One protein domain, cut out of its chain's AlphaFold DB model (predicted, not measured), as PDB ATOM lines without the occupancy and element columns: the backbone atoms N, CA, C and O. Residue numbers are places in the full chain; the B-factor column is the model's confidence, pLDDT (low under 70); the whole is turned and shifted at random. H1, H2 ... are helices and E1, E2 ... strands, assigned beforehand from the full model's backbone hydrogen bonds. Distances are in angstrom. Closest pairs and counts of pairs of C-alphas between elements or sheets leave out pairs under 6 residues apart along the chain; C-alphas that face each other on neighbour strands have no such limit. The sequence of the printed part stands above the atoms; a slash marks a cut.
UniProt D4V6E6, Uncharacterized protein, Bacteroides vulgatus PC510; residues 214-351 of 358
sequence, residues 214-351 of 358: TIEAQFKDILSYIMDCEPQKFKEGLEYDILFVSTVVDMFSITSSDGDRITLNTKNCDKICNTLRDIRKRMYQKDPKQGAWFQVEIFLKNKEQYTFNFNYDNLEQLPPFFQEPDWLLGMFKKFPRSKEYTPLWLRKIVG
ATOM      1  N   THR A 214     -10.861  41.011 -32.473       92.81
ATOM      2  CA  THR A 214     -11.918  40.259 -31.773       92.81
ATOM      3  C   THR A 214     -13.297  40.678 -32.271       92.81
ATOM      4  O   THR A 214     -14.170  39.834 -32.465       92.81
ATOM      5  N   ILE A 215     -13.504  41.981 -32.487       92.44
ATOM      6  CA  ILE A 215     -14.740  42.503 -33.084       92.44
ATOM      7  C   ILE A 215     -14.871  42.024 -34.529       92.44
ATOM      8  O   ILE A 215     -15.939  41.565 -34.923       92.44
ATOM      9  N   GLU A 216     -13.778  42.056 -35.288       92.44
ATOM     10  CA  GLU A 216     -13.749  41.579 -36.670       92.44
ATOM     11  C   GLU A 216     -14.103  40.089 -36.777       92.44
ATOM     12  O   GLU A 216     -14.927  39.717 -37.612       92.44
ATOM     13  N   ALA A 217     -13.578  39.245 -35.880       93.38
ATOM     14  CA  ALA A 217     -13.947  37.831 -35.808       93.38
ATOM     15  C   ALA A 217     -15.448  37.632 -35.524       93.38
ATOM     16  O   ALA A 217     -16.093  36.807 -36.163       93.38
ATOM     17  N   GLN A 218     -16.038  38.434 -34.631       93.81
ATOM     18  CA  GLN A 218     -17.479  38.368 -34.345       93.81
ATOM     19  C   GLN A 218     -18.336  38.790 -35.545       93.81
ATOM     20  O   GLN A 218     -19.387  38.194 -35.784       93.81
ATOM     21  N   PHE A 219     -17.894  39.794 -36.311       92.94
ATOM     22  CA  PHE A 219     -18.542  40.151 -37.573       92.94
ATOM     23  C   PHE A 219     -18.423  39.022 -38.601       92.94
ATOM     24  O   PHE A 219     -19.409  38.680 -39.250       92.94
ATOM     25  N   LYS A 220     -17.264  38.369 -38.699       93.56
ATOM     26  CA  LYS A 220     -17.084  37.208 -39.578       93.56
ATOM     27  C   LYS A 220     -18.048  36.069 -39.242       93.56
ATOM     28  O   LYS A 220     -18.666  35.493 -40.142       93.56
ATOM     29  N   ASP A 221     -18.202  35.769 -37.954       94.06
ATOM     30  CA  ASP A 221     -19.095  34.714 -37.472       94.06
ATOM     31  C   ASP A 221     -20.555  35.020 -37.819       94.06
ATOM     32  O   ASP A 221     -21.274  34.146 -38.316       94.06
ATOM     33  N   ILE A 222     -21.005  36.265 -37.607       94.81
ATOM     34  CA  ILE A 222     -22.394  36.625 -37.908       94.81
ATOM     35  C   ILE A 222     -22.666  36.711 -39.411       94.81
ATOM     36  O   ILE A 222     -23.735  36.294 -39.846       94.81
ATOM     37  N   LEU A 223     -21.709  37.168 -40.224       93.88
ATOM     38  CA  LEU A 223     -21.849  37.180 -41.684       93.88
ATOM     39  C   LEU A 223     -21.890  35.761 -42.256       93.88
ATOM     40  O   LEU A 223     -22.714  35.470 -43.123       93.88
ATOM     41  N   SER A 224     -21.076  34.854 -41.710       93.12
ATOM     42  CA  SER A 224     -21.149  33.428 -42.046       93.12
ATOM     43  C   SER A 224     -22.523  32.862 -41.693       93.12
ATOM     44  O   SER A 224     -23.163  32.233 -42.531       93.12
ATOM     45  N   TYR A 225     -23.034  33.170 -40.496       94.88
ATOM     46  CA  TYR A 225     -24.377  32.767 -40.086       94.88
ATOM     47  C   TYR A 225     -25.476  33.316 -41.006       94.88
ATOM     48  O   TYR A 225     -26.390  32.572 -41.349       94.88
ATOM     49  N   ILE A 226     -25.399  34.586 -41.416       93.62
ATOM     50  CA  ILE A 226     -26.374  35.211 -42.325       93.62
ATOM     51  C   ILE A 226     -26.456  34.423 -43.636       93.62
ATOM     52  O   ILE A 226     -27.549  34.024 -44.031       93.62
ATOM     53  N   MET A 227     -25.305  34.132 -44.246       90.81
ATOM     54  CA  MET A 227     -25.224  33.371 -45.497       90.81
ATOM     55  C   MET A 227     -25.683  31.912 -45.337       90.81
ATOM     56  O   MET A 227     -26.271  31.350 -46.255       90.81
ATOM     57  N   ASP A 228     -25.436  31.296 -44.176       92.19
ATOM     58  CA  ASP A 228     -25.688  29.866 -43.950       92.19
ATOM     59  C   ASP A 228     -27.084  29.553 -43.412       92.19
ATOM     60  O   ASP A 228     -27.554  28.420 -43.528       92.19
ATOM     61  N   CYS A 229     -27.760  30.526 -42.799       91.31
ATOM     62  CA  CYS A 229     -29.058  30.278 -42.182       91.31
ATOM     63  C   CYS A 229     -30.176  30.074 -43.215       91.31
ATOM     64  O   CYS A 229     -31.109  29.318 -42.945       91.31
ATOM     65  N   GLU A 230     -30.080  30.722 -44.384       88.38
ATOM     66  CA  GLU A 230     -31.021  30.605 -45.509       88.38
ATOM     67  C   GLU A 230     -30.287  30.755 -46.863       88.38
ATOM     68  O   GLU A 230     -30.534  31.713 -47.601       88.38
ATOM     69  N   PRO A 231     -29.380  29.821 -47.210       89.31
ATOM     70  CA  PRO A 231     -28.443  29.967 -48.330       89.31
ATOM     71  C   PRO A 231     -29.132  30.143 -49.684       89.31
ATOM     72  O   PRO A 231     -28.625  30.842 -50.551       89.31
ATOM     73  N   GLN A 232     -30.333  29.588 -49.855       90.75
ATOM     74  CA  GLN A 232     -31.140  29.725 -51.069       90.75
ATOM     75  C   GLN A 232     -31.545  31.175 -51.391       90.75
ATOM     76  O   GLN A 232     -32.001  31.445 -52.500       90.75
ATOM     77  N   LYS A 233     -31.426  32.100 -50.428       90.31
ATOM     78  CA  LYS A 233     -31.716  33.528 -50.625       90.31
ATOM     79  C   LYS A 233     -30.505  34.322 -51.113       90.31
ATOM     80  O   LYS A 233     -30.677  35.456 -51.551       90.31
ATOM     81  N   PHE A 234     -29.314  33.727 -51.075       91.12
ATOM     82  CA  PHE A 234     -28.066  34.351 -51.490       91.12
ATOM     83  C   PHE A 234     -27.582  33.702 -52.790       91.12
ATOM     84  O   PHE A 234     -27.298  32.508 -52.845       91.12
ATOM     85  N   LYS A 235     -27.535  34.490 -53.864       90.19
ATOM     86  CA  LYS A 235     -27.126  34.054 -55.199       90.19
ATOM     87  C   LYS A 235     -25.622  34.250 -55.354       90.19
ATOM     88  O   LYS A 235     -25.066  35.267 -54.946       90.19
ATOM     89  N   GLU A 236     -24.975  33.277 -55.978       87.31
ATOM     90  CA  GLU A 236     -23.558  33.369 -56.313       87.31
ATOM     91  C   GLU A 236     -23.300  34.553 -57.261       87.31
ATOM     92  O   GLU A 236     -24.057  34.781 -58.204       87.31
ATOM     93  N   GLY A 237     -22.237  35.313 -56.993       87.25
ATOM     94  CA  GLY A 237     -21.836  36.467 -57.802       87.25
ATOM     95  C   GLY A 237     -22.549  37.785 -57.479       87.25
ATOM     96  O   GLY A 237     -22.129  38.808 -58.014       87.25
ATOM     97  N   LEU A 238     -23.562  37.789 -56.604       92.94
ATOM     98  CA  LEU A 238     -24.175  39.025 -56.107       92.94
ATOM     99  C   LEU A 238     -23.469  39.560 -54.862       92.94
ATOM    100  O   LEU A 238     -22.914  38.809 -54.061       92.94
ATOM    101  N   GLU A 239     -23.543  40.877 -54.705       95.31
ATOM    102  CA  GLU A 239     -23.060  41.608 -53.537       95.31
ATOM    103  C   GLU A 239     -24.261  42.049 -52.687       95.31
ATOM    104  O   GLU A 239     -25.384  42.163 -53.189       95.31
ATOM    105  N   TYR A 240     -24.043  42.253 -51.389       96.44
ATOM    106  CA  TYR A 240     -25.104  42.523 -50.424       96.44
ATOM    107  C   TYR A 240     -24.755  43.688 -49.511       96.44
ATOM    108  O   TYR A 240     -23.740  43.659 -48.819       96.44
ATOM    109  N   ASP A 241     -25.661  44.654 -49.434       96.56
ATOM    110  CA  ASP A 241     -25.645  45.718 -48.444       96.56
ATOM    111  C   ASP A 241     -26.502  45.310 -47.249       96.56
ATOM    112  O   ASP A 241     -27.719  45.116 -47.348       96.56
ATOM    113  N   ILE A 242     -25.856  45.176 -46.098       96.75
ATOM    114  CA  ILE A 242     -26.498  44.882 -44.826       96.75
ATOM    115  C   ILE A 242     -26.455  46.146 -43.982       96.75
ATOM    116  O   ILE A 242     -25.393  46.691 -43.694       96.75
ATOM    117  N   LEU A 243     -27.622  46.586 -43.540       97.00
ATOM    118  CA  LEU A 243     -27.775  47.765 -42.706       97.00
ATOM    119  C   LEU A 243     -28.381  47.354 -41.371       97.00
ATOM    120  O   LEU A 243     -29.438  46.718 -41.324       97.00
ATOM    121  N   PHE A 244     -27.724  47.753 -40.285       97.62
ATOM    122  CA  PHE A 244     -28.274  47.651 -38.944       97.62
ATOM    123  C   PHE A 244     -28.229  49.006 -38.249       97.62
ATOM    124  O   PHE A 244     -27.162  49.584 -38.053       97.62
ATOM    125  N   VAL A 245     -29.403  49.492 -37.854       96.44
ATOM    126  CA  VAL A 245     -29.584  50.740 -37.108       96.44
ATOM    127  C   VAL A 245     -30.199  50.392 -35.772       96.44
ATOM    128  O   VAL A 245     -31.100  49.556 -35.701       96.44
ATOM    129  N   SER A 246     -29.712  51.016 -34.707       91.12
ATOM    130  CA  SER A 246     -30.213  50.728 -33.376       91.12
ATOM    131  C   SER A 246     -30.265  51.971 -32.504       91.12
ATOM    132  O   SER A 246     -29.227  52.514 -32.112       91.12
ATOM    133  N   THR A 247     -31.487  52.372 -32.156       85.50
ATOM    134  CA  THR A 247     -31.784  53.395 -31.157       85.50
ATOM    135  C   THR A 247     -32.576  52.815 -29.972       85.50
ATOM    136  O   THR A 247     -32.144  51.842 -29.349       85.50
ATOM    137  N   VAL A 248     -33.729  53.406 -29.638       82.56
ATOM    138  CA  VAL A 248     -34.744  52.797 -28.763       82.56
ATOM    139  C   VAL A 248     -35.409  51.610 -29.469       82.56
ATOM    140  O   VAL A 248     -35.793  50.640 -28.818       82.56
ATOM    141  N   VAL A 249     -35.479  51.671 -30.798       88.69
ATOM    142  CA  VAL A 249     -35.928  50.599 -31.690       88.69
ATOM    143  C   VAL A 249     -34.812  50.245 -32.669       88.69
ATOM    144  O   VAL A 249     -33.838  50.986 -32.792       88.69
ATOM    145  N   ASP A 250     -34.950  49.128 -33.381       91.88
ATOM    146  CA  ASP A 250     -33.918  48.637 -34.293       91.88
ATOM    147  C   ASP A 250     -34.471  48.353 -35.686       91.88
ATOM    148  O   ASP A 250     -35.629  47.970 -35.845       91.88
ATOM    149  N   MET A 251     -33.606  48.482 -36.687       94.50
ATOM    150  CA  MET A 251     -33.857  48.033 -38.051       94.50
ATOM    151  C   MET A 251     -32.696  47.172 -38.520       94.50
ATOM    152  O   MET A 251     -31.533  47.523 -38.336       94.50
ATOM    153  N   PHE A 252     -33.038  46.066 -39.170       96.38
ATOM    154  CA  PHE A 252     -32.111  45.204 -39.880       96.38
ATOM    155  C   PHE A 252     -32.635  44.992 -41.296       96.38
ATOM    156  O   PHE A 252     -33.798  44.625 -41.476       96.38
ATOM    157  N   SER A 253     -31.792  45.220 -42.294       96.00
ATOM    158  CA  SER A 253     -32.141  44.973 -43.690       96.00
ATOM    159  C   SER A 253     -30.956  44.441 -44.469       96.00
ATOM    160  O   SER A 253     -29.822  44.839 -44.219       96.00
ATOM    161  N   ILE A 254     -31.251  43.594 -45.449       97.06
ATOM    162  CA  ILE A 254     -30.291  43.077 -46.417       97.06
ATOM    163  C   ILE A 254     -30.839  43.398 -47.808       97.06
ATOM    164  O   ILE A 254     -31.979  43.037 -48.119       97.06
ATOM    165  N   THR A 255     -30.037  44.057 -48.635       96.62
ATOM    166  CA  THR A 255     -30.375  44.389 -50.023       96.62
ATOM    167  C   THR A 255     -29.280  43.852 -50.929       96.62
ATOM    168  O   THR A 255     -28.103  44.012 -50.633       96.62
ATOM    169  N   SER A 256     -29.650  43.171 -52.005       95.75
ATOM    170  CA  SER A 256     -28.684  42.740 -53.020       95.75
ATOM    171  C   SER A 256     -28.296  43.887 -53.953       95.75
ATOM    172  O   SER A 256     -29.050  44.849 -54.099       95.75
ATOM    173  N   SER A 257     -27.176  43.741 -54.657       94.50
ATOM    174  CA  SER A 257     -26.726  44.665 -55.705       94.50
ATOM    175  C   SER A 257     -27.747  44.873 -56.832       94.50
ATOM    176  O   SER A 257     -27.738  45.917 -57.477       94.50
ATOM    177  N   ASP A 258     -28.657  43.916 -57.041       93.56
ATOM    178  CA  ASP A 258     -29.738  43.998 -58.034       93.56
ATOM    179  C   ASP A 258     -30.989  44.724 -57.497       93.56
ATOM    180  O   ASP A 258     -31.974  44.901 -58.212       93.56
ATOM    181  N   GLY A 259     -30.974  45.144 -56.227       92.06
ATOM    182  CA  GLY A 259     -32.073  45.839 -55.554       92.06
ATOM    183  C   GLY A 259     -33.065  44.925 -54.826       92.06
ATOM    184  O   GLY A 259     -33.943  45.429 -54.119       92.06
ATOM    185  N   ASP A 260     -32.927  43.598 -54.930       93.44
ATOM    186  CA  ASP A 260     -33.797  42.657 -54.213       93.44
ATOM    187  C   ASP A 260     -33.573  42.759 -52.696       93.44
ATOM    188  O   ASP A 260     -32.443  42.638 -52.210       93.44
ATOM    189  N   ARG A 261     -34.660  42.914 -51.930       94.56
ATOM    190  CA  ARG A 261     -34.642  42.825 -50.463       94.56
ATOM    191  C   ARG A 261     -34.676  41.369 -50.007       94.56
ATOM    192  O   ARG A 261     -35.595  40.627 -50.352       94.56
ATOM    193  N   ILE A 262     -33.726  40.988 -49.158       94.69
ATOM    194  CA  ILE A 262     -33.681  39.660 -48.545       94.69
ATOM    195  C   ILE A 262     -34.353  39.711 -47.175       94.69
ATOM    196  O   ILE A 262     -33.859  40.322 -46.230       94.69
ATOM    197  N   THR A 263     -35.472  39.003 -47.058       93.31
ATOM    198  CA  THR A 263     -36.168  38.800 -45.784       93.31
ATOM    199  C   THR A 263     -35.739  37.470 -45.192       93.31
ATOM    200  O   THR A 263     -35.955  36.444 -45.829       93.31
ATOM    201  N   LEU A 264     -35.185  37.448 -43.984       93.75
ATOM    202  CA  LEU A 264     -34.933  36.210 -43.237       93.75
ATOM    203  C   LEU A 264     -36.126  35.891 -42.326       93.75
ATOM    204  O   LEU A 264     -36.952  36.762 -42.043       93.75
ATOM    205  N   ASN A 265     -36.245  34.648 -41.859       93.00
ATOM    206  CA  ASN A 265     -37.259  34.320 -40.859       93.00
ATOM    207  C   ASN A 265     -36.997  35.042 -39.523       93.00
ATOM    208  O   ASN A 265     -35.860  35.385 -39.189       93.00
ATOM    209  N   THR A 266     -38.054  35.223 -38.728       93.56
ATOM    210  CA  THR A 266     -38.016  35.989 -37.471       93.56
ATOM    211  C   THR A 266     -36.946  35.492 -36.501       93.56
ATOM    212  O   THR A 266     -36.175  36.293 -35.986       93.56
ATOM    213  N   LYS A 267     -36.815  34.171 -36.315       95.44
ATOM    214  CA  LYS A 267     -35.823  33.584 -35.399       95.44
ATOM    215  C   LYS A 267     -34.386  33.922 -35.817       95.44
ATOM    216  O   LYS A 267     -33.539  34.180 -34.961       95.44
ATOM    217  N   ASN A 268     -34.107  33.908 -37.119       95.06
ATOM    218  CA  ASN A 268     -32.804  34.277 -37.664       95.06
ATOM    219  C   ASN A 268     -32.537  35.773 -37.486       95.06
ATOM    220  O   ASN A 268     -31.481  36.126 -36.959       95.06
ATOM    221  N   CYS A 269     -33.503  36.628 -37.842       94.25
ATOM    222  CA  CYS A 269     -33.424  38.073 -37.619       94.25
ATOM    223  C   CYS A 269     -33.142  38.406 -36.148       94.25
ATOM    224  O   CYS A 269     -32.209  39.149 -35.862       94.25
ATOM    225  N   ASP A 270     -33.873  37.802 -35.210       94.38
ATOM    226  CA  ASP A 270     -33.700  38.052 -33.776       94.38
ATOM    227  C   ASP A 270     -32.293  37.692 -33.300       94.38
ATOM    228  O   ASP A 270     -31.658  38.460 -32.572       94.38
ATOM    229  N   LYS A 271     -31.765  36.540 -33.736       95.81
ATOM    230  CA  LYS A 271     -30.400  36.125 -33.399       95.81
ATOM    231  C   LYS A 271     -29.361  37.099 -33.959       95.81
ATOM    232  O   LYS A 271     -28.413  37.438 -33.247       95.81
ATOM    233  N   ILE A 272     -29.540  37.565 -35.195       96.19
ATOM    234  CA  ILE A 272     -28.634  38.529 -35.833       96.19
ATOM    235  C   ILE A 272     -28.667  39.869 -35.103       96.19
ATOM    236  O   ILE A 272     -27.624  40.343 -34.655       96.19
ATOM    237  N   CYS A 273     -29.856  40.429 -34.890       96.06
ATOM    238  CA  CYS A 273     -30.036  41.684 -34.168       96.06
ATOM    239  C   CYS A 273     -29.449  41.611 -32.751       96.06
ATOM    240  O   CYS A 273     -28.723  42.515 -32.343       96.06
ATOM    241  N   ASN A 274     -29.692  40.526 -32.008       95.75
ATOM    242  CA  ASN A 274     -29.098  40.328 -30.681       95.75
ATOM    243  C   ASN A 274     -27.567  40.294 -30.734       95.75
ATOM    244  O   ASN A 274     -26.911  40.966 -29.941       95.75
ATOM    245  N   THR A 275     -26.998  39.587 -31.710       96.69
ATOM    246  CA  THR A 275     -25.541  39.503 -31.878       96.69
ATOM    247  C   THR A 275     -24.935  40.872 -32.198       96.69
ATOM    248  O   THR A 275     -23.935  41.256 -31.593       96.69
ATOM    249  N   LEU A 276     -25.557  41.653 -33.088       97.12
ATOM    250  CA  LEU A 276     -25.105  43.006 -33.433       97.12
ATOM    251  C   LEU A 276     -25.216  43.973 -32.243       97.12
ATOM    252  O   LEU A 276     -24.296  44.759 -31.999       97.12
ATOM    253  N   ARG A 277     -26.286  43.882 -31.439       96.00
ATOM    254  CA  ARG A 277     -26.410  44.640 -30.178       96.00
ATOM    255  C   ARG A 277     -25.304  44.277 -29.187       96.00
ATOM    256  O   ARG A 277     -24.761  45.172 -28.537       96.00
ATOM    257  N   ASP A 278     -24.964  42.996 -29.079       95.88
ATOM    258  CA  ASP A 278     -23.899  42.523 -28.195       95.88
ATOM    259  C   ASP A 278     -22.520  42.996 -28.657       95.88
ATOM    260  O   ASP A 278     -21.718  43.437 -27.831       95.88
ATOM    261  N   ILE A 279     -22.256  42.973 -29.967       96.56
ATOM    262  CA  ILE A 279     -21.043  43.553 -30.556       96.56
ATOM    263  C   ILE A 279     -20.960  45.042 -30.207       96.56
ATOM    264  O   ILE A 279     -19.948  45.479 -29.657       96.56
ATOM    265  N   ARG A 280     -22.037  45.810 -30.423       96.69
ATOM    266  CA  ARG A 280     -22.092  47.233 -30.056       96.69
ATOM    267  C   ARG A 280     -21.772  47.461 -28.584       96.69
ATOM    268  O   ARG A 280     -20.980  48.338 -28.247       96.69
ATOM    269  N   LYS A 281     -22.385  46.669 -27.700       96.31
ATOM    270  CA  LYS A 281     -22.172  46.761 -26.252       96.31
ATOM    271  C   LYS A 281     -20.716  46.473 -25.890       96.31
ATOM    272  O   LYS A 281     -20.149  47.203 -25.084       96.31
ATOM    273  N   ARG A 282     -20.102  45.455 -26.498       95.88
ATOM    274  CA  ARG A 282     -18.685  45.125 -26.287       95.88
ATOM    275  C   ARG A 282     -17.757  46.225 -26.794       95.88
ATOM    276  O   ARG A 282     -16.823  46.579 -26.086       95.88
ATOM    277  N   MET A 283     -18.028  46.793 -27.971       96.75
ATOM    278  CA  MET A 283     -17.276  47.940 -28.494       96.75
ATOM    279  C   MET A 283     -17.348  49.132 -27.535       96.75
ATOM    280  O   MET A 283     -16.311  49.663 -27.149       96.75
ATOM    281  N   TYR A 284     -18.551  49.476 -27.065       96.94
ATOM    282  CA  TYR A 284     -18.747  50.530 -26.069       96.94
ATOM    283  C   TYR A 284     -17.960  50.277 -24.777       96.94
ATOM    284  O   TYR A 284     -17.315  51.179 -24.258       96.94
ATOM    285  N   GLN A 285     -17.980  49.045 -24.262       95.81
ATOM    286  CA  GLN A 285     -17.292  48.683 -23.018       95.81
ATOM    287  C   GLN A 285     -15.765  48.819 -23.088       95.81
ATOM    288  O   GLN A 285     -15.143  48.985 -22.043       95.81
ATOM    289  N   LYS A 286     -15.160  48.754 -24.282       95.38
ATOM    290  CA  LYS A 286     -13.709  48.938 -24.448       95.38
ATOM    291  C   LYS A 286     -13.270  50.377 -24.221       95.38
ATOM    292  O   LYS A 286     -12.248  50.600 -23.588       95.38
ATOM    293  N   ASP A 287     -14.039  51.328 -24.739       95.88
ATOM    294  CA  ASP A 287     -13.806  52.750 -24.504       95.88
ATOM    295  C   ASP A 287     -15.139  53.509 -24.466       95.88
ATOM    296  O   ASP A 287     -15.626  53.980 -25.500       95.88
ATOM    297  N   PRO A 288     -15.751  53.634 -23.278       96.81
ATOM    298  CA  PRO A 288     -17.027  54.319 -23.128       96.81
ATOM    299  C   PRO A 288     -16.993  55.787 -23.563       96.81
ATOM    300  O   PRO A 288     -18.018  56.305 -24.012       96.81
ATOM    301  N   LYS A 289     -15.838  56.472 -23.481       96.88
ATOM    302  CA  LYS A 289     -15.743  57.901 -23.825       96.88
ATOM    303  C   LYS A 289     -16.074  58.153 -25.294       96.88
ATOM    304  O   LYS A 289     -16.671  59.180 -25.603       96.88
ATOM    305  N   GLN A 290     -15.776  57.190 -26.167       96.44
ATOM    306  CA  GLN A 290     -16.040  57.265 -27.608       96.44
ATOM    307  C   GLN A 290     -17.523  57.070 -27.977       96.44
ATOM    308  O   GLN A 290     -17.948  57.460 -29.072       96.44
ATOM    309  N   GLY A 291     -18.326  56.520 -27.057       96.00
ATOM    310  CA  GLY A 291     -19.738  56.207 -27.266       96.00
ATOM    311  C   GLY A 291     -19.988  54.926 -28.052       96.00
ATOM    312  O   GLY A 291     -19.066  54.189 -28.384       96.00
ATOM    313  N   ALA A 292     -21.258  54.633 -28.315       96.25
ATOM    314  CA  ALA A 292     -21.671  53.534 -29.183       96.25
ATOM    315  C   ALA A 292     -22.086  54.072 -30.558       96.25
ATOM    316  O   ALA A 292     -22.574  55.198 -30.662       96.25
ATOM    317  N   TRP A 293     -21.927  53.262 -31.604       96.56
ATOM    318  CA  TRP A 293     -22.430  53.597 -32.936       96.56
ATOM    319  C   TRP A 293     -23.962  53.517 -32.985       96.56
ATOM    320  O   TRP A 293     -24.587  52.711 -32.284       96.56
ATOM    321  N   PHE A 294     -24.569  54.352 -33.828       96.56
ATOM    322  CA  PHE A 294     -26.010  54.337 -34.106       96.56
ATOM    323  C   PHE A 294     -26.357  53.365 -35.231       96.56
ATOM    324  O   PHE A 294     -27.423  52.751 -35.215       96.56
ATOM    325  N   GLN A 295     -25.437  53.210 -36.182       97.12
ATOM    326  CA  GLN A 295     -25.621  52.411 -37.382       97.12
ATOM    327  C   GLN A 295     -24.320  51.711 -37.774       97.12
ATOM    328  O   GLN A 295     -23.230  52.255 -37.588       97.12
ATOM    329  N   VAL A 296     -24.452  50.508 -38.323       97.25
ATOM    330  CA  VAL A 296     -23.394  49.812 -39.049       97.25
ATOM    331  C   VAL A 296     -23.915  49.431 -40.431       97.25
ATOM    332  O   VAL A 296     -24.979  48.825 -40.566       97.25
ATOM    333  N   GLU A 297     -23.157  49.820 -41.447       96.94
ATOM    334  CA  GLU A 297     -23.311  49.371 -42.826       96.94
ATOM    335  C   GLU A 297     -22.259  48.308 -43.090       96.94
ATOM    336  O   GLU A 297     -21.099  48.480 -42.718       96.94
ATOM    337  N   ILE A 298     -22.656  47.204 -43.705       96.50
ATOM    338  CA  ILE A 298     -21.762  46.109 -44.049       96.50
ATOM    339  C   ILE A 298     -21.966  45.805 -45.521       96.50
ATOM    340  O   ILE A 298     -23.063  45.435 -45.933       96.50
ATOM    341  N   PHE A 299     -20.895  45.921 -46.288       96.31
ATOM    342  CA  PHE A 299     -20.859  45.466 -47.663       96.31
ATOM    343  C   PHE A 299     -20.291  44.049 -47.682       96.31
ATOM    344  O   PHE A 299     -19.173  43.810 -47.221       96.31
ATOM    345  N   LEU A 300     -21.073  43.098 -48.180       94.69
ATOM    346  CA  LEU A 300     -20.764  41.676 -48.185       94.69
ATOM    347  C   LEU A 300     -20.742  41.157 -49.622       94.69
ATOM    348  O   LEU A 300     -21.784  41.006 -50.254       94.69
ATOM    349  N   LYS A 301     -19.554  40.807 -50.114       91.38
ATOM    350  CA  LYS A 301     -19.384  40.142 -51.411       91.38
ATOM    351  C   LYS A 301     -19.388  38.625 -51.277       91.38
ATOM    352  O   LYS A 301     -19.988  37.916 -52.074       91.38
ATOM    353  N   ASN A 302     -18.691  38.112 -50.269       86.06
ATOM    354  CA  ASN A 302     -18.725  36.709 -49.858       86.06
ATOM    355  C   ASN A 302     -18.161  36.579 -48.433       86.06
ATOM    356  O   ASN A 302     -17.729  37.562 -47.835       86.06
ATOM    357  N   LYS A 303     -18.126  35.356 -47.888       83.50
ATOM    358  CA  LYS A 303     -17.678  35.085 -46.507       83.50
ATOM    359  C   LYS A 303     -16.249  35.553 -46.186       83.50
ATOM    360  O   LYS A 303     -15.912  35.687 -45.011       83.50
ATOM    361  N   GLU A 304     -15.410  35.773 -47.195       86.56
ATOM    362  CA  GLU A 304     -14.022  36.225 -47.037       86.56
ATOM    363  C   GLU A 304     -13.808  37.684 -47.456       86.56
ATOM    364  O   GLU A 304     -12.802  38.284 -47.089       86.56
ATOM    365  N   GLN A 305     -14.744  38.263 -48.209       90.69
ATOM    366  CA  GLN A 305     -14.654  39.614 -48.756       90.69
ATOM    367  C   GLN A 305     -15.847  40.439 -48.282       90.69
ATOM    368  O   GLN A 305     -16.937  40.382 -48.858       90.69
ATOM    369  N   TYR A 306     -15.618  41.212 -47.225       92.94
ATOM    370  CA  TYR A 306     -16.588  42.146 -46.670       92.94
ATOM    371  C   TYR A 306     -15.890  43.365 -46.066       92.94
ATOM    372  O   TYR A 306     -14.716  43.313 -45.696       92.94
ATOM    373  N   THR A 307     -16.629  44.460 -45.937       93.81
ATOM    374  CA  THR A 307     -16.220  45.652 -45.188       93.81
ATOM    375  C   THR A 307     -17.376  46.113 -44.316       93.81
ATOM    376  O   THR A 307     -18.535  45.834 -44.612       93.81
ATOM    377  N   PHE A 308     -17.076  46.810 -43.224       93.19
ATOM    378  CA  PHE A 308     -18.093  47.461 -42.407       93.19
ATOM    379  C   PHE A 308     -17.704  48.905 -42.112       93.19
ATOM    380  O   PHE A 308     -16.529  49.225 -41.933       93.19
ATOM    381  N   ASN A 309     -18.708  49.770 -42.046       94.44
ATOM    382  CA  ASN A 309     -18.582  51.176 -41.713       94.44
ATOM    383  C   ASN A 309     -19.543  51.516 -40.571       94.44
ATOM    384  O   ASN A 309     -20.731  51.202 -40.622       94.44
ATOM    385  N   PHE A 310     -19.025  52.161 -39.530       95.94
ATOM    386  CA  PHE A 310     -19.811  52.545 -38.365       95.94
ATOM    387  C   PHE A 310     -20.160  54.025 -38.426       95.94
ATOM    388  O   PHE A 310     -19.276  54.880 -38.487       95.94
ATOM    389  N   ASN A 311     -21.441  54.334 -38.292       95.88
ATOM    390  CA  ASN A 311     -21.909  55.699 -38.152       95.88
ATOM    391  C   ASN A 311     -22.168  56.030 -36.672       95.88
ATOM    392  O   ASN A 311     -23.088  55.505 -36.034       95.88
ATOM    393  N   TYR A 312     -21.346  56.931 -36.133       95.31
ATOM    394  CA  TYR A 312     -21.498  57.514 -34.794       95.31
ATOM    395  C   TYR A 312     -22.018  58.957 -34.831       95.31
ATOM    396  O   TYR A 312     -22.533  59.459 -33.823       95.31
ATOM    397  N   ASP A 313     -21.821  59.643 -35.963       94.00
ATOM    398  CA  ASP A 313     -21.773  61.105 -35.991       94.00
ATOM    399  C   ASP A 313     -22.505  61.761 -37.156       94.00
ATOM    400  O   ASP A 313     -22.716  62.972 -37.112       94.00
ATOM    401  N   ASN A 314     -22.913  61.015 -38.178       93.44
ATOM    402  CA  ASN A 314     -23.626  61.563 -39.319       93.44
ATOM    403  C   ASN A 314     -25.132  61.313 -39.174       93.44
ATOM    404  O   ASN A 314     -25.615  60.206 -39.409       93.44
ATOM    405  N   LEU A 315     -25.878  62.350 -38.785       93.50
ATOM    406  CA  LEU A 315     -27.333  62.267 -38.634       93.50
ATOM    407  C   LEU A 315     -28.036  61.979 -39.970       93.50
ATOM    408  O   LEU A 315     -28.994  61.215 -39.988       93.50
ATOM    409  N   GLU A 316     -27.547  62.544 -41.076       93.38
ATOM    410  CA  GLU A 316     -28.165  62.422 -42.406       93.38
ATOM    411  C   GLU A 316     -28.043  61.006 -42.984       93.38
ATOM    412  O   GLU A 316     -28.879  60.596 -43.784       93.38
ATOM    413  N   GLN A 317     -27.033  60.244 -42.551       92.88
ATOM    414  CA  GLN A 317     -26.887  58.825 -42.897       92.88
ATOM    415  C   GLN A 317     -27.866  57.917 -42.145       92.88
ATOM    416  O   GLN A 317     -28.098  56.791 -42.585       92.88
ATOM    417  N   LEU A 318     -28.430  58.367 -41.015       94.06
ATOM    418  CA  LEU A 318     -29.464  57.599 -40.326       94.06
ATOM    419  C   LEU A 318     -30.772  57.690 -41.121       94.06
ATOM    420  O   LEU A 318     -31.143  58.787 -41.549       94.06
ATOM    421  N   PRO A 319     -31.531  56.590 -41.271       93.19
ATOM    422  CA  PRO A 319     -32.843  56.664 -41.895       93.19
ATOM    423  C   PRO A 319     -33.735  57.663 -41.135       93.19
ATOM    424  O   PRO A 319     -33.687  57.667 -39.903       93.19
ATOM    425  N   PRO A 320     -34.574  58.469 -41.817       92.25
ATOM    426  CA  PRO A 320     -35.333  59.557 -41.188       92.25
ATOM    427  C   PRO A 320     -36.123  59.149 -39.938       92.25
ATOM    428  O   PRO A 320     -36.110  59.864 -38.946       92.25
ATOM    429  N   PHE A 321     -36.712  57.949 -39.949       91.50
ATOM    430  CA  PHE A 321     -37.435  57.369 -38.813       91.50
ATOM    431  C   PHE A 321     -36.596  57.242 -37.526       91.50
ATOM    432  O   PHE A 321     -37.140  57.246 -36.434       91.50
ATOM    433  N   PHE A 322     -35.269  57.131 -37.631       93.12
ATOM    434  CA  PHE A 322     -34.353  57.008 -36.490       93.12
ATOM    435  C   PHE A 322     -33.760  58.347 -36.040       93.12
ATOM    436  O   PHE A 322     -32.957  58.376 -35.106       93.12
ATOM    437  N   GLN A 323     -34.137  59.453 -36.688       93.56
ATOM    438  CA  GLN A 323     -33.642  60.792 -36.366       93.56
ATOM    439  C   GLN A 323     -34.476  61.489 -35.274       93.56
ATOM    440  O   GLN A 323     -34.327  62.699 -35.060       93.56
ATOM    441  N   GLU A 324     -35.349  60.749 -34.589       92.62
ATOM    442  CA  GLU A 324     -36.197  61.266 -33.517       92.62
ATOM    443  C   GLU A 324     -35.361  61.696 -32.292       92.62
ATOM    444  O   GLU A 324     -34.593  60.889 -31.746       92.62
ATOM    445  N   PRO A 325     -35.441  62.971 -31.856       92.50
ATOM    446  CA  PRO A 325     -34.578  63.502 -30.797       92.50
ATOM    447  C   PRO A 325     -34.694  62.769 -29.459       92.50
ATOM    448  O   PRO A 325     -33.690  62.586 -28.770       92.50
ATOM    449  N   ASP A 326     -35.892  62.327 -29.084       91.69
ATOM    450  CA  ASP A 326     -36.141  61.566 -27.860       91.69
ATOM    451  C   ASP A 326     -35.502  60.167 -27.917       91.69
ATOM    452  O   ASP A 326     -34.931  59.711 -26.922       91.69
ATOM    453  N   TRP A 327     -35.491  59.520 -29.088       93.88
ATOM    454  CA  TRP A 327     -34.818  58.232 -29.280       93.88
ATOM    455  C   TRP A 327     -33.300  58.368 -29.240       93.88
ATOM    456  O   TRP A 327     -32.611  57.559 -28.611       93.88
ATOM    457  N   LEU A 328     -32.769  59.415 -29.873       94.56
ATOM    458  CA  LEU A 328     -31.343  59.744 -29.852       94.56
ATOM    459  C   LEU A 328     -30.877  60.096 -28.429       94.56
ATOM    460  O   LEU A 328     -29.810  59.650 -27.995       94.56
ATOM    461  N   LEU A 329     -31.699  60.820 -27.662       92.31
ATOM    462  CA  LEU A 329     -31.451  61.102 -26.247       92.31
ATOM    463  C   LEU A 329     -31.505  59.827 -25.391       92.31
ATOM    464  O   LEU A 329     -30.634  59.614 -24.544       92.31
ATOM    465  N   GLY A 330     -32.493  58.958 -25.625       92.12
ATOM    466  CA  GLY A 330     -32.612  57.658 -24.961       92.12
ATOM    467  C   GLY A 330     -31.389  56.772 -25.205       92.12
ATOM    468  O   GLY A 330     -30.860  56.147 -24.282       92.12
ATOM    469  N   MET A 331     -30.864  56.799 -26.429       93.50
ATOM    470  CA  MET A 331     -29.614  56.137 -26.778       93.50
ATOM    471  C   MET A 331     -28.406  56.702 -26.056       93.50
ATOM    472  O   MET A 331     -27.626  55.934 -25.493       93.50
ATOM    473  N   PHE A 332     -28.266  58.026 -26.022       94.81
ATOM    474  CA  PHE A 332     -27.187  58.666 -25.277       94.81
ATOM    475  C   PHE A 332     -27.254  58.318 -23.786       94.81
ATOM    476  O   PHE A 332     -26.226  58.076 -23.165       94.81
ATOM    477  N   LYS A 333     -28.453  58.212 -23.198       92.81
ATOM    478  CA  LYS A 333     -28.622  57.774 -21.802       92.81
ATOM    479  C   LYS A 333     -28.104  56.350 -21.576       92.81
ATOM    480  O   LYS A 333     -27.551  56.065 -20.518       92.81
ATOM    481  N   LYS A 334     -28.294  55.455 -22.549       93.75
ATOM    482  CA  LYS A 334     -27.842  54.057 -22.477       93.75
ATOM    483  C   LYS A 334     -26.342  53.906 -22.743       93.75
ATOM    484  O   LYS A 334     -25.704  53.050 -22.136       93.75
ATOM    485  N   PHE A 335     -25.799  54.729 -23.635       95.62
ATOM    486  CA  PHE A 335     -24.399  54.725 -24.051       95.62
ATOM    487  C   PHE A 335     -23.829  56.149 -24.007       95.62
ATOM    488  O   PHE A 335     -23.573  56.744 -25.060       95.62
ATOM    489  N   PRO A 336     -23.655  56.728 -22.804       96.38
ATOM    490  CA  PRO A 336     -23.133  58.081 -22.673       96.38
ATOM    491  C   PRO A 336     -21.709  58.143 -23.213       96.38
ATOM    492  O   PRO A 336     -20.956  57.174 -23.102       96.38
ATOM    493  N   ARG A 337     -21.351  59.295 -23.777       96.31
ATOM    494  CA  ARG A 337     -20.026  59.574 -24.343       96.31
ATOM    495  C   ARG A 337     -19.489  60.911 -23.859       96.31
ATOM    496  O   ARG A 337     -20.241  61.722 -23.310       96.31
ATOM    497  N   SER A 338     -18.187  61.135 -24.009       95.38
ATOM    498  CA  SER A 338     -17.591  62.417 -23.637       95.38
ATOM    499  C   SER A 338     -17.946  63.498 -24.660       95.38
ATOM    500  O   SER A 338     -18.359  63.229 -25.795       95.38
ATOM    501  N   LYS A 339     -17.832  64.765 -24.244       91.75
ATOM    502  CA  LYS A 339     -18.224  65.902 -25.089       91.75
ATOM    503  C   LYS A 339     -17.385  65.972 -26.371       91.75
ATOM    504  O   LYS A 339     -17.939  66.251 -27.431       91.75
ATOM    505  N   GLU A 340     -16.091  65.662 -26.294       93.19
ATOM    506  CA  GLU A 340     -15.152  65.604 -27.431       93.19
ATOM    507  C   GLU A 340     -15.573  64.601 -28.521       93.19
ATOM    508  O   GLU A 340     -15.474  64.931 -29.694       93.19
ATOM    509  N   TYR A 341     -16.159  63.452 -28.163       95.00
ATOM    510  CA  TYR A 341     -16.666  62.459 -29.125       95.00
ATOM    511  C   TYR A 341     -18.132  62.674 -29.516       95.00
ATOM    512  O   TYR A 341     -18.748  61.791 -30.118       95.00
ATOM    513  N   THR A 342     -18.717  63.818 -29.150       93.94
ATOM    514  CA  THR A 342     -20.111  64.144 -29.461       93.94
ATOM    515  C   THR A 342     -20.191  65.220 -30.556       93.94
ATOM    516  O   THR A 342     -19.815  66.360 -30.275       93.94
ATOM    517  N   PRO A 343     -20.713  64.931 -31.765       92.56
ATOM    518  CA  PRO A 343     -21.018  65.911 -32.807       92.56
ATOM    519  C   PRO A 343     -22.021  66.962 -32.342       92.56
ATOM    520  O   PRO A 343     -22.853  66.714 -31.467       92.56
ATOM    521  N   LEU A 344     -21.984  68.124 -32.997       88.12
ATOM    522  CA  LEU A 344     -22.815  69.272 -32.642       88.12
ATOM    523  C   LEU A 344     -24.304  68.928 -32.563       88.12
ATOM    524  O   LEU A 344     -24.946  69.286 -31.584       88.12
ATOM    525  N   TRP A 345     -24.850  68.218 -33.556       90.81
ATOM    526  CA  TRP A 345     -26.278  67.883 -33.585       90.81
ATOM    527  C   TRP A 345     -26.695  67.055 -32.362       90.81
ATOM    528  O   TRP A 345     -27.757  67.305 -31.799       90.81
ATOM    529  N   LEU A 346     -25.848  66.127 -31.888       92.56
ATOM    530  CA  LEU A 346     -26.176  65.359 -30.689       92.56
ATOM    531  C   LEU A 346     -25.953  66.196 -29.432       92.56
ATOM    532  O   LEU A 346     -26.731  66.070 -28.494       92.56
ATOM    533  N   ARG A 347     -24.963  67.102 -29.416       89.50
ATOM    534  CA  ARG A 347     -24.836  68.075 -28.318       89.50
ATOM    535  C   ARG A 347     -26.086  68.933 -28.187       89.50
ATOM    536  O   ARG A 347     -26.483  69.215 -27.061       89.50
ATOM    537  N   LYS A 348     -26.735  69.275 -29.307       87.88
ATOM    538  CA  LYS A 348     -27.993  70.026 -29.301       87.88
ATOM    539  C   LYS A 348     -29.157  69.275 -28.653       87.88
ATOM    540  O   LYS A 348     -29.950  69.867 -27.927       87.88
ATOM    541  N   ILE A 349     -29.240  67.970 -28.908       90.12
ATOM    542  CA  ILE A 349     -30.243  67.072 -28.315       90.12
ATOM    543  C   ILE A 349     -29.931  66.805 -26.837       90.12
ATOM    544  O   ILE A 349     -30.813  66.801 -25.987       90.12
ATOM    545  N   VAL A 350     -28.666  66.558 -26.498       88.88
ATOM    546  CA  VAL A 350     -28.268  66.230 -25.124       88.88
ATOM    547  C   VAL A 350     -28.336  67.467 -24.228       88.88
ATOM    548  O   VAL A 350     -28.844  67.394 -23.108       88.88
ATOM    549  N   GLY A 351     -27.836  68.604 -24.715       81.69
ATOM    550  CA  GLY A 351     -27.782  69.871 -23.994       81.69
ATOM    551  C   GLY A 351     -27.253  69.695 -22.570       81.69
ATOM    552  O   GLY A 351     -26.210  69.076 -22.348       81.69
TER     553      GLY A 351
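What this domain is: This is residues 214 to 351 of the 358 residues of an uncharacterized protein of Bacteroides vulgatus PC510 (UniProt D4V6E6). A single antiparallel sheet of four strands has two helices, H1 and H2, side by side and running opposite ways across one of its faces. Beyond one end of the strands, off the sheet, the two shorter helices H3 and H4 make a small head at one end of the longest axis. The printed part has 138 residues, with four named helices and four named strands in the order H1 E1 E2 H2 E3 E4 H3 H4; the sheet runs E2 E1 E3 E4, and the class is mixed, helices and strands. The whole is compact, with a radius of gyration of the C-alphas of 15.6 A, yet elongated, spanning 48 by 31 by 25 A.

How they stand to each other: In the sheet, E1, residues 240 to 246, and E3, residues 295 to 302, are the inner strands, antiparallel at 159 degrees, with N 242 and O 298 2.8 A apart. E2, residues 250 to 256, is an edge strand and forms a hairpin with E1, with N 243 and O 253 2.9 A apart. E4, residues 305 to 311, is the other edge strand and forms a hairpin with E3, with N 309 and O 297 2.8 A apart. H2, residues 266 to 286, is on the sheet at a height of 10.0 A, over E2 and E1, and runs across the strands, at 66 degrees to E1 on the local plane. The closest C-alphas of H2 and E2 are those of Cys 273 and Phe 252, 7.0 A apart. E2, H2 and E3 form a split strand-helix-strand unit, two strands running the same way with E1 between them, and its crossover is left-handed. H1, residues 214 to 229, is on the same face at a height of 9.9 A, over E3 and E4; these make two layers, helices on one face of a sheet. H1 and H2 touch at a shallow tilt of 4 degrees, opposite ways, closest at the C-alphas of Ile 222 and Ile 272, 6.8 A apart. H3, residues 325 to 334, and H4, residues 344 to 350, are not on the sheet; they touch, about perpendicular at 78 degrees, closest at the C-alphas of Leu 329 and Val 350, 6.1 A apart. H2 and H3 are apart. In H1, H2, H3 and H4 every O i to N i+4 pair is within hydrogen-bond range.

Where its parts are: H1 begins at C-alpha 214 (-11.918, 40.259, -31.773) and is 22.4 A long. H2, the longest helix, measures 30.5 A, and E3, the longest strand by residues, 21.2 A. H4 ends at C-alpha 350 (-28.268, 66.230, -25.124).

The domain as a whole: The C-alphas of Glu 236 and Gly 351, the two farthest apart, are 48.9 A apart. The printed part has no cut; the link from E4 to H3, residues 312 to 324, is long. No printed residue has a pLDDT under 70.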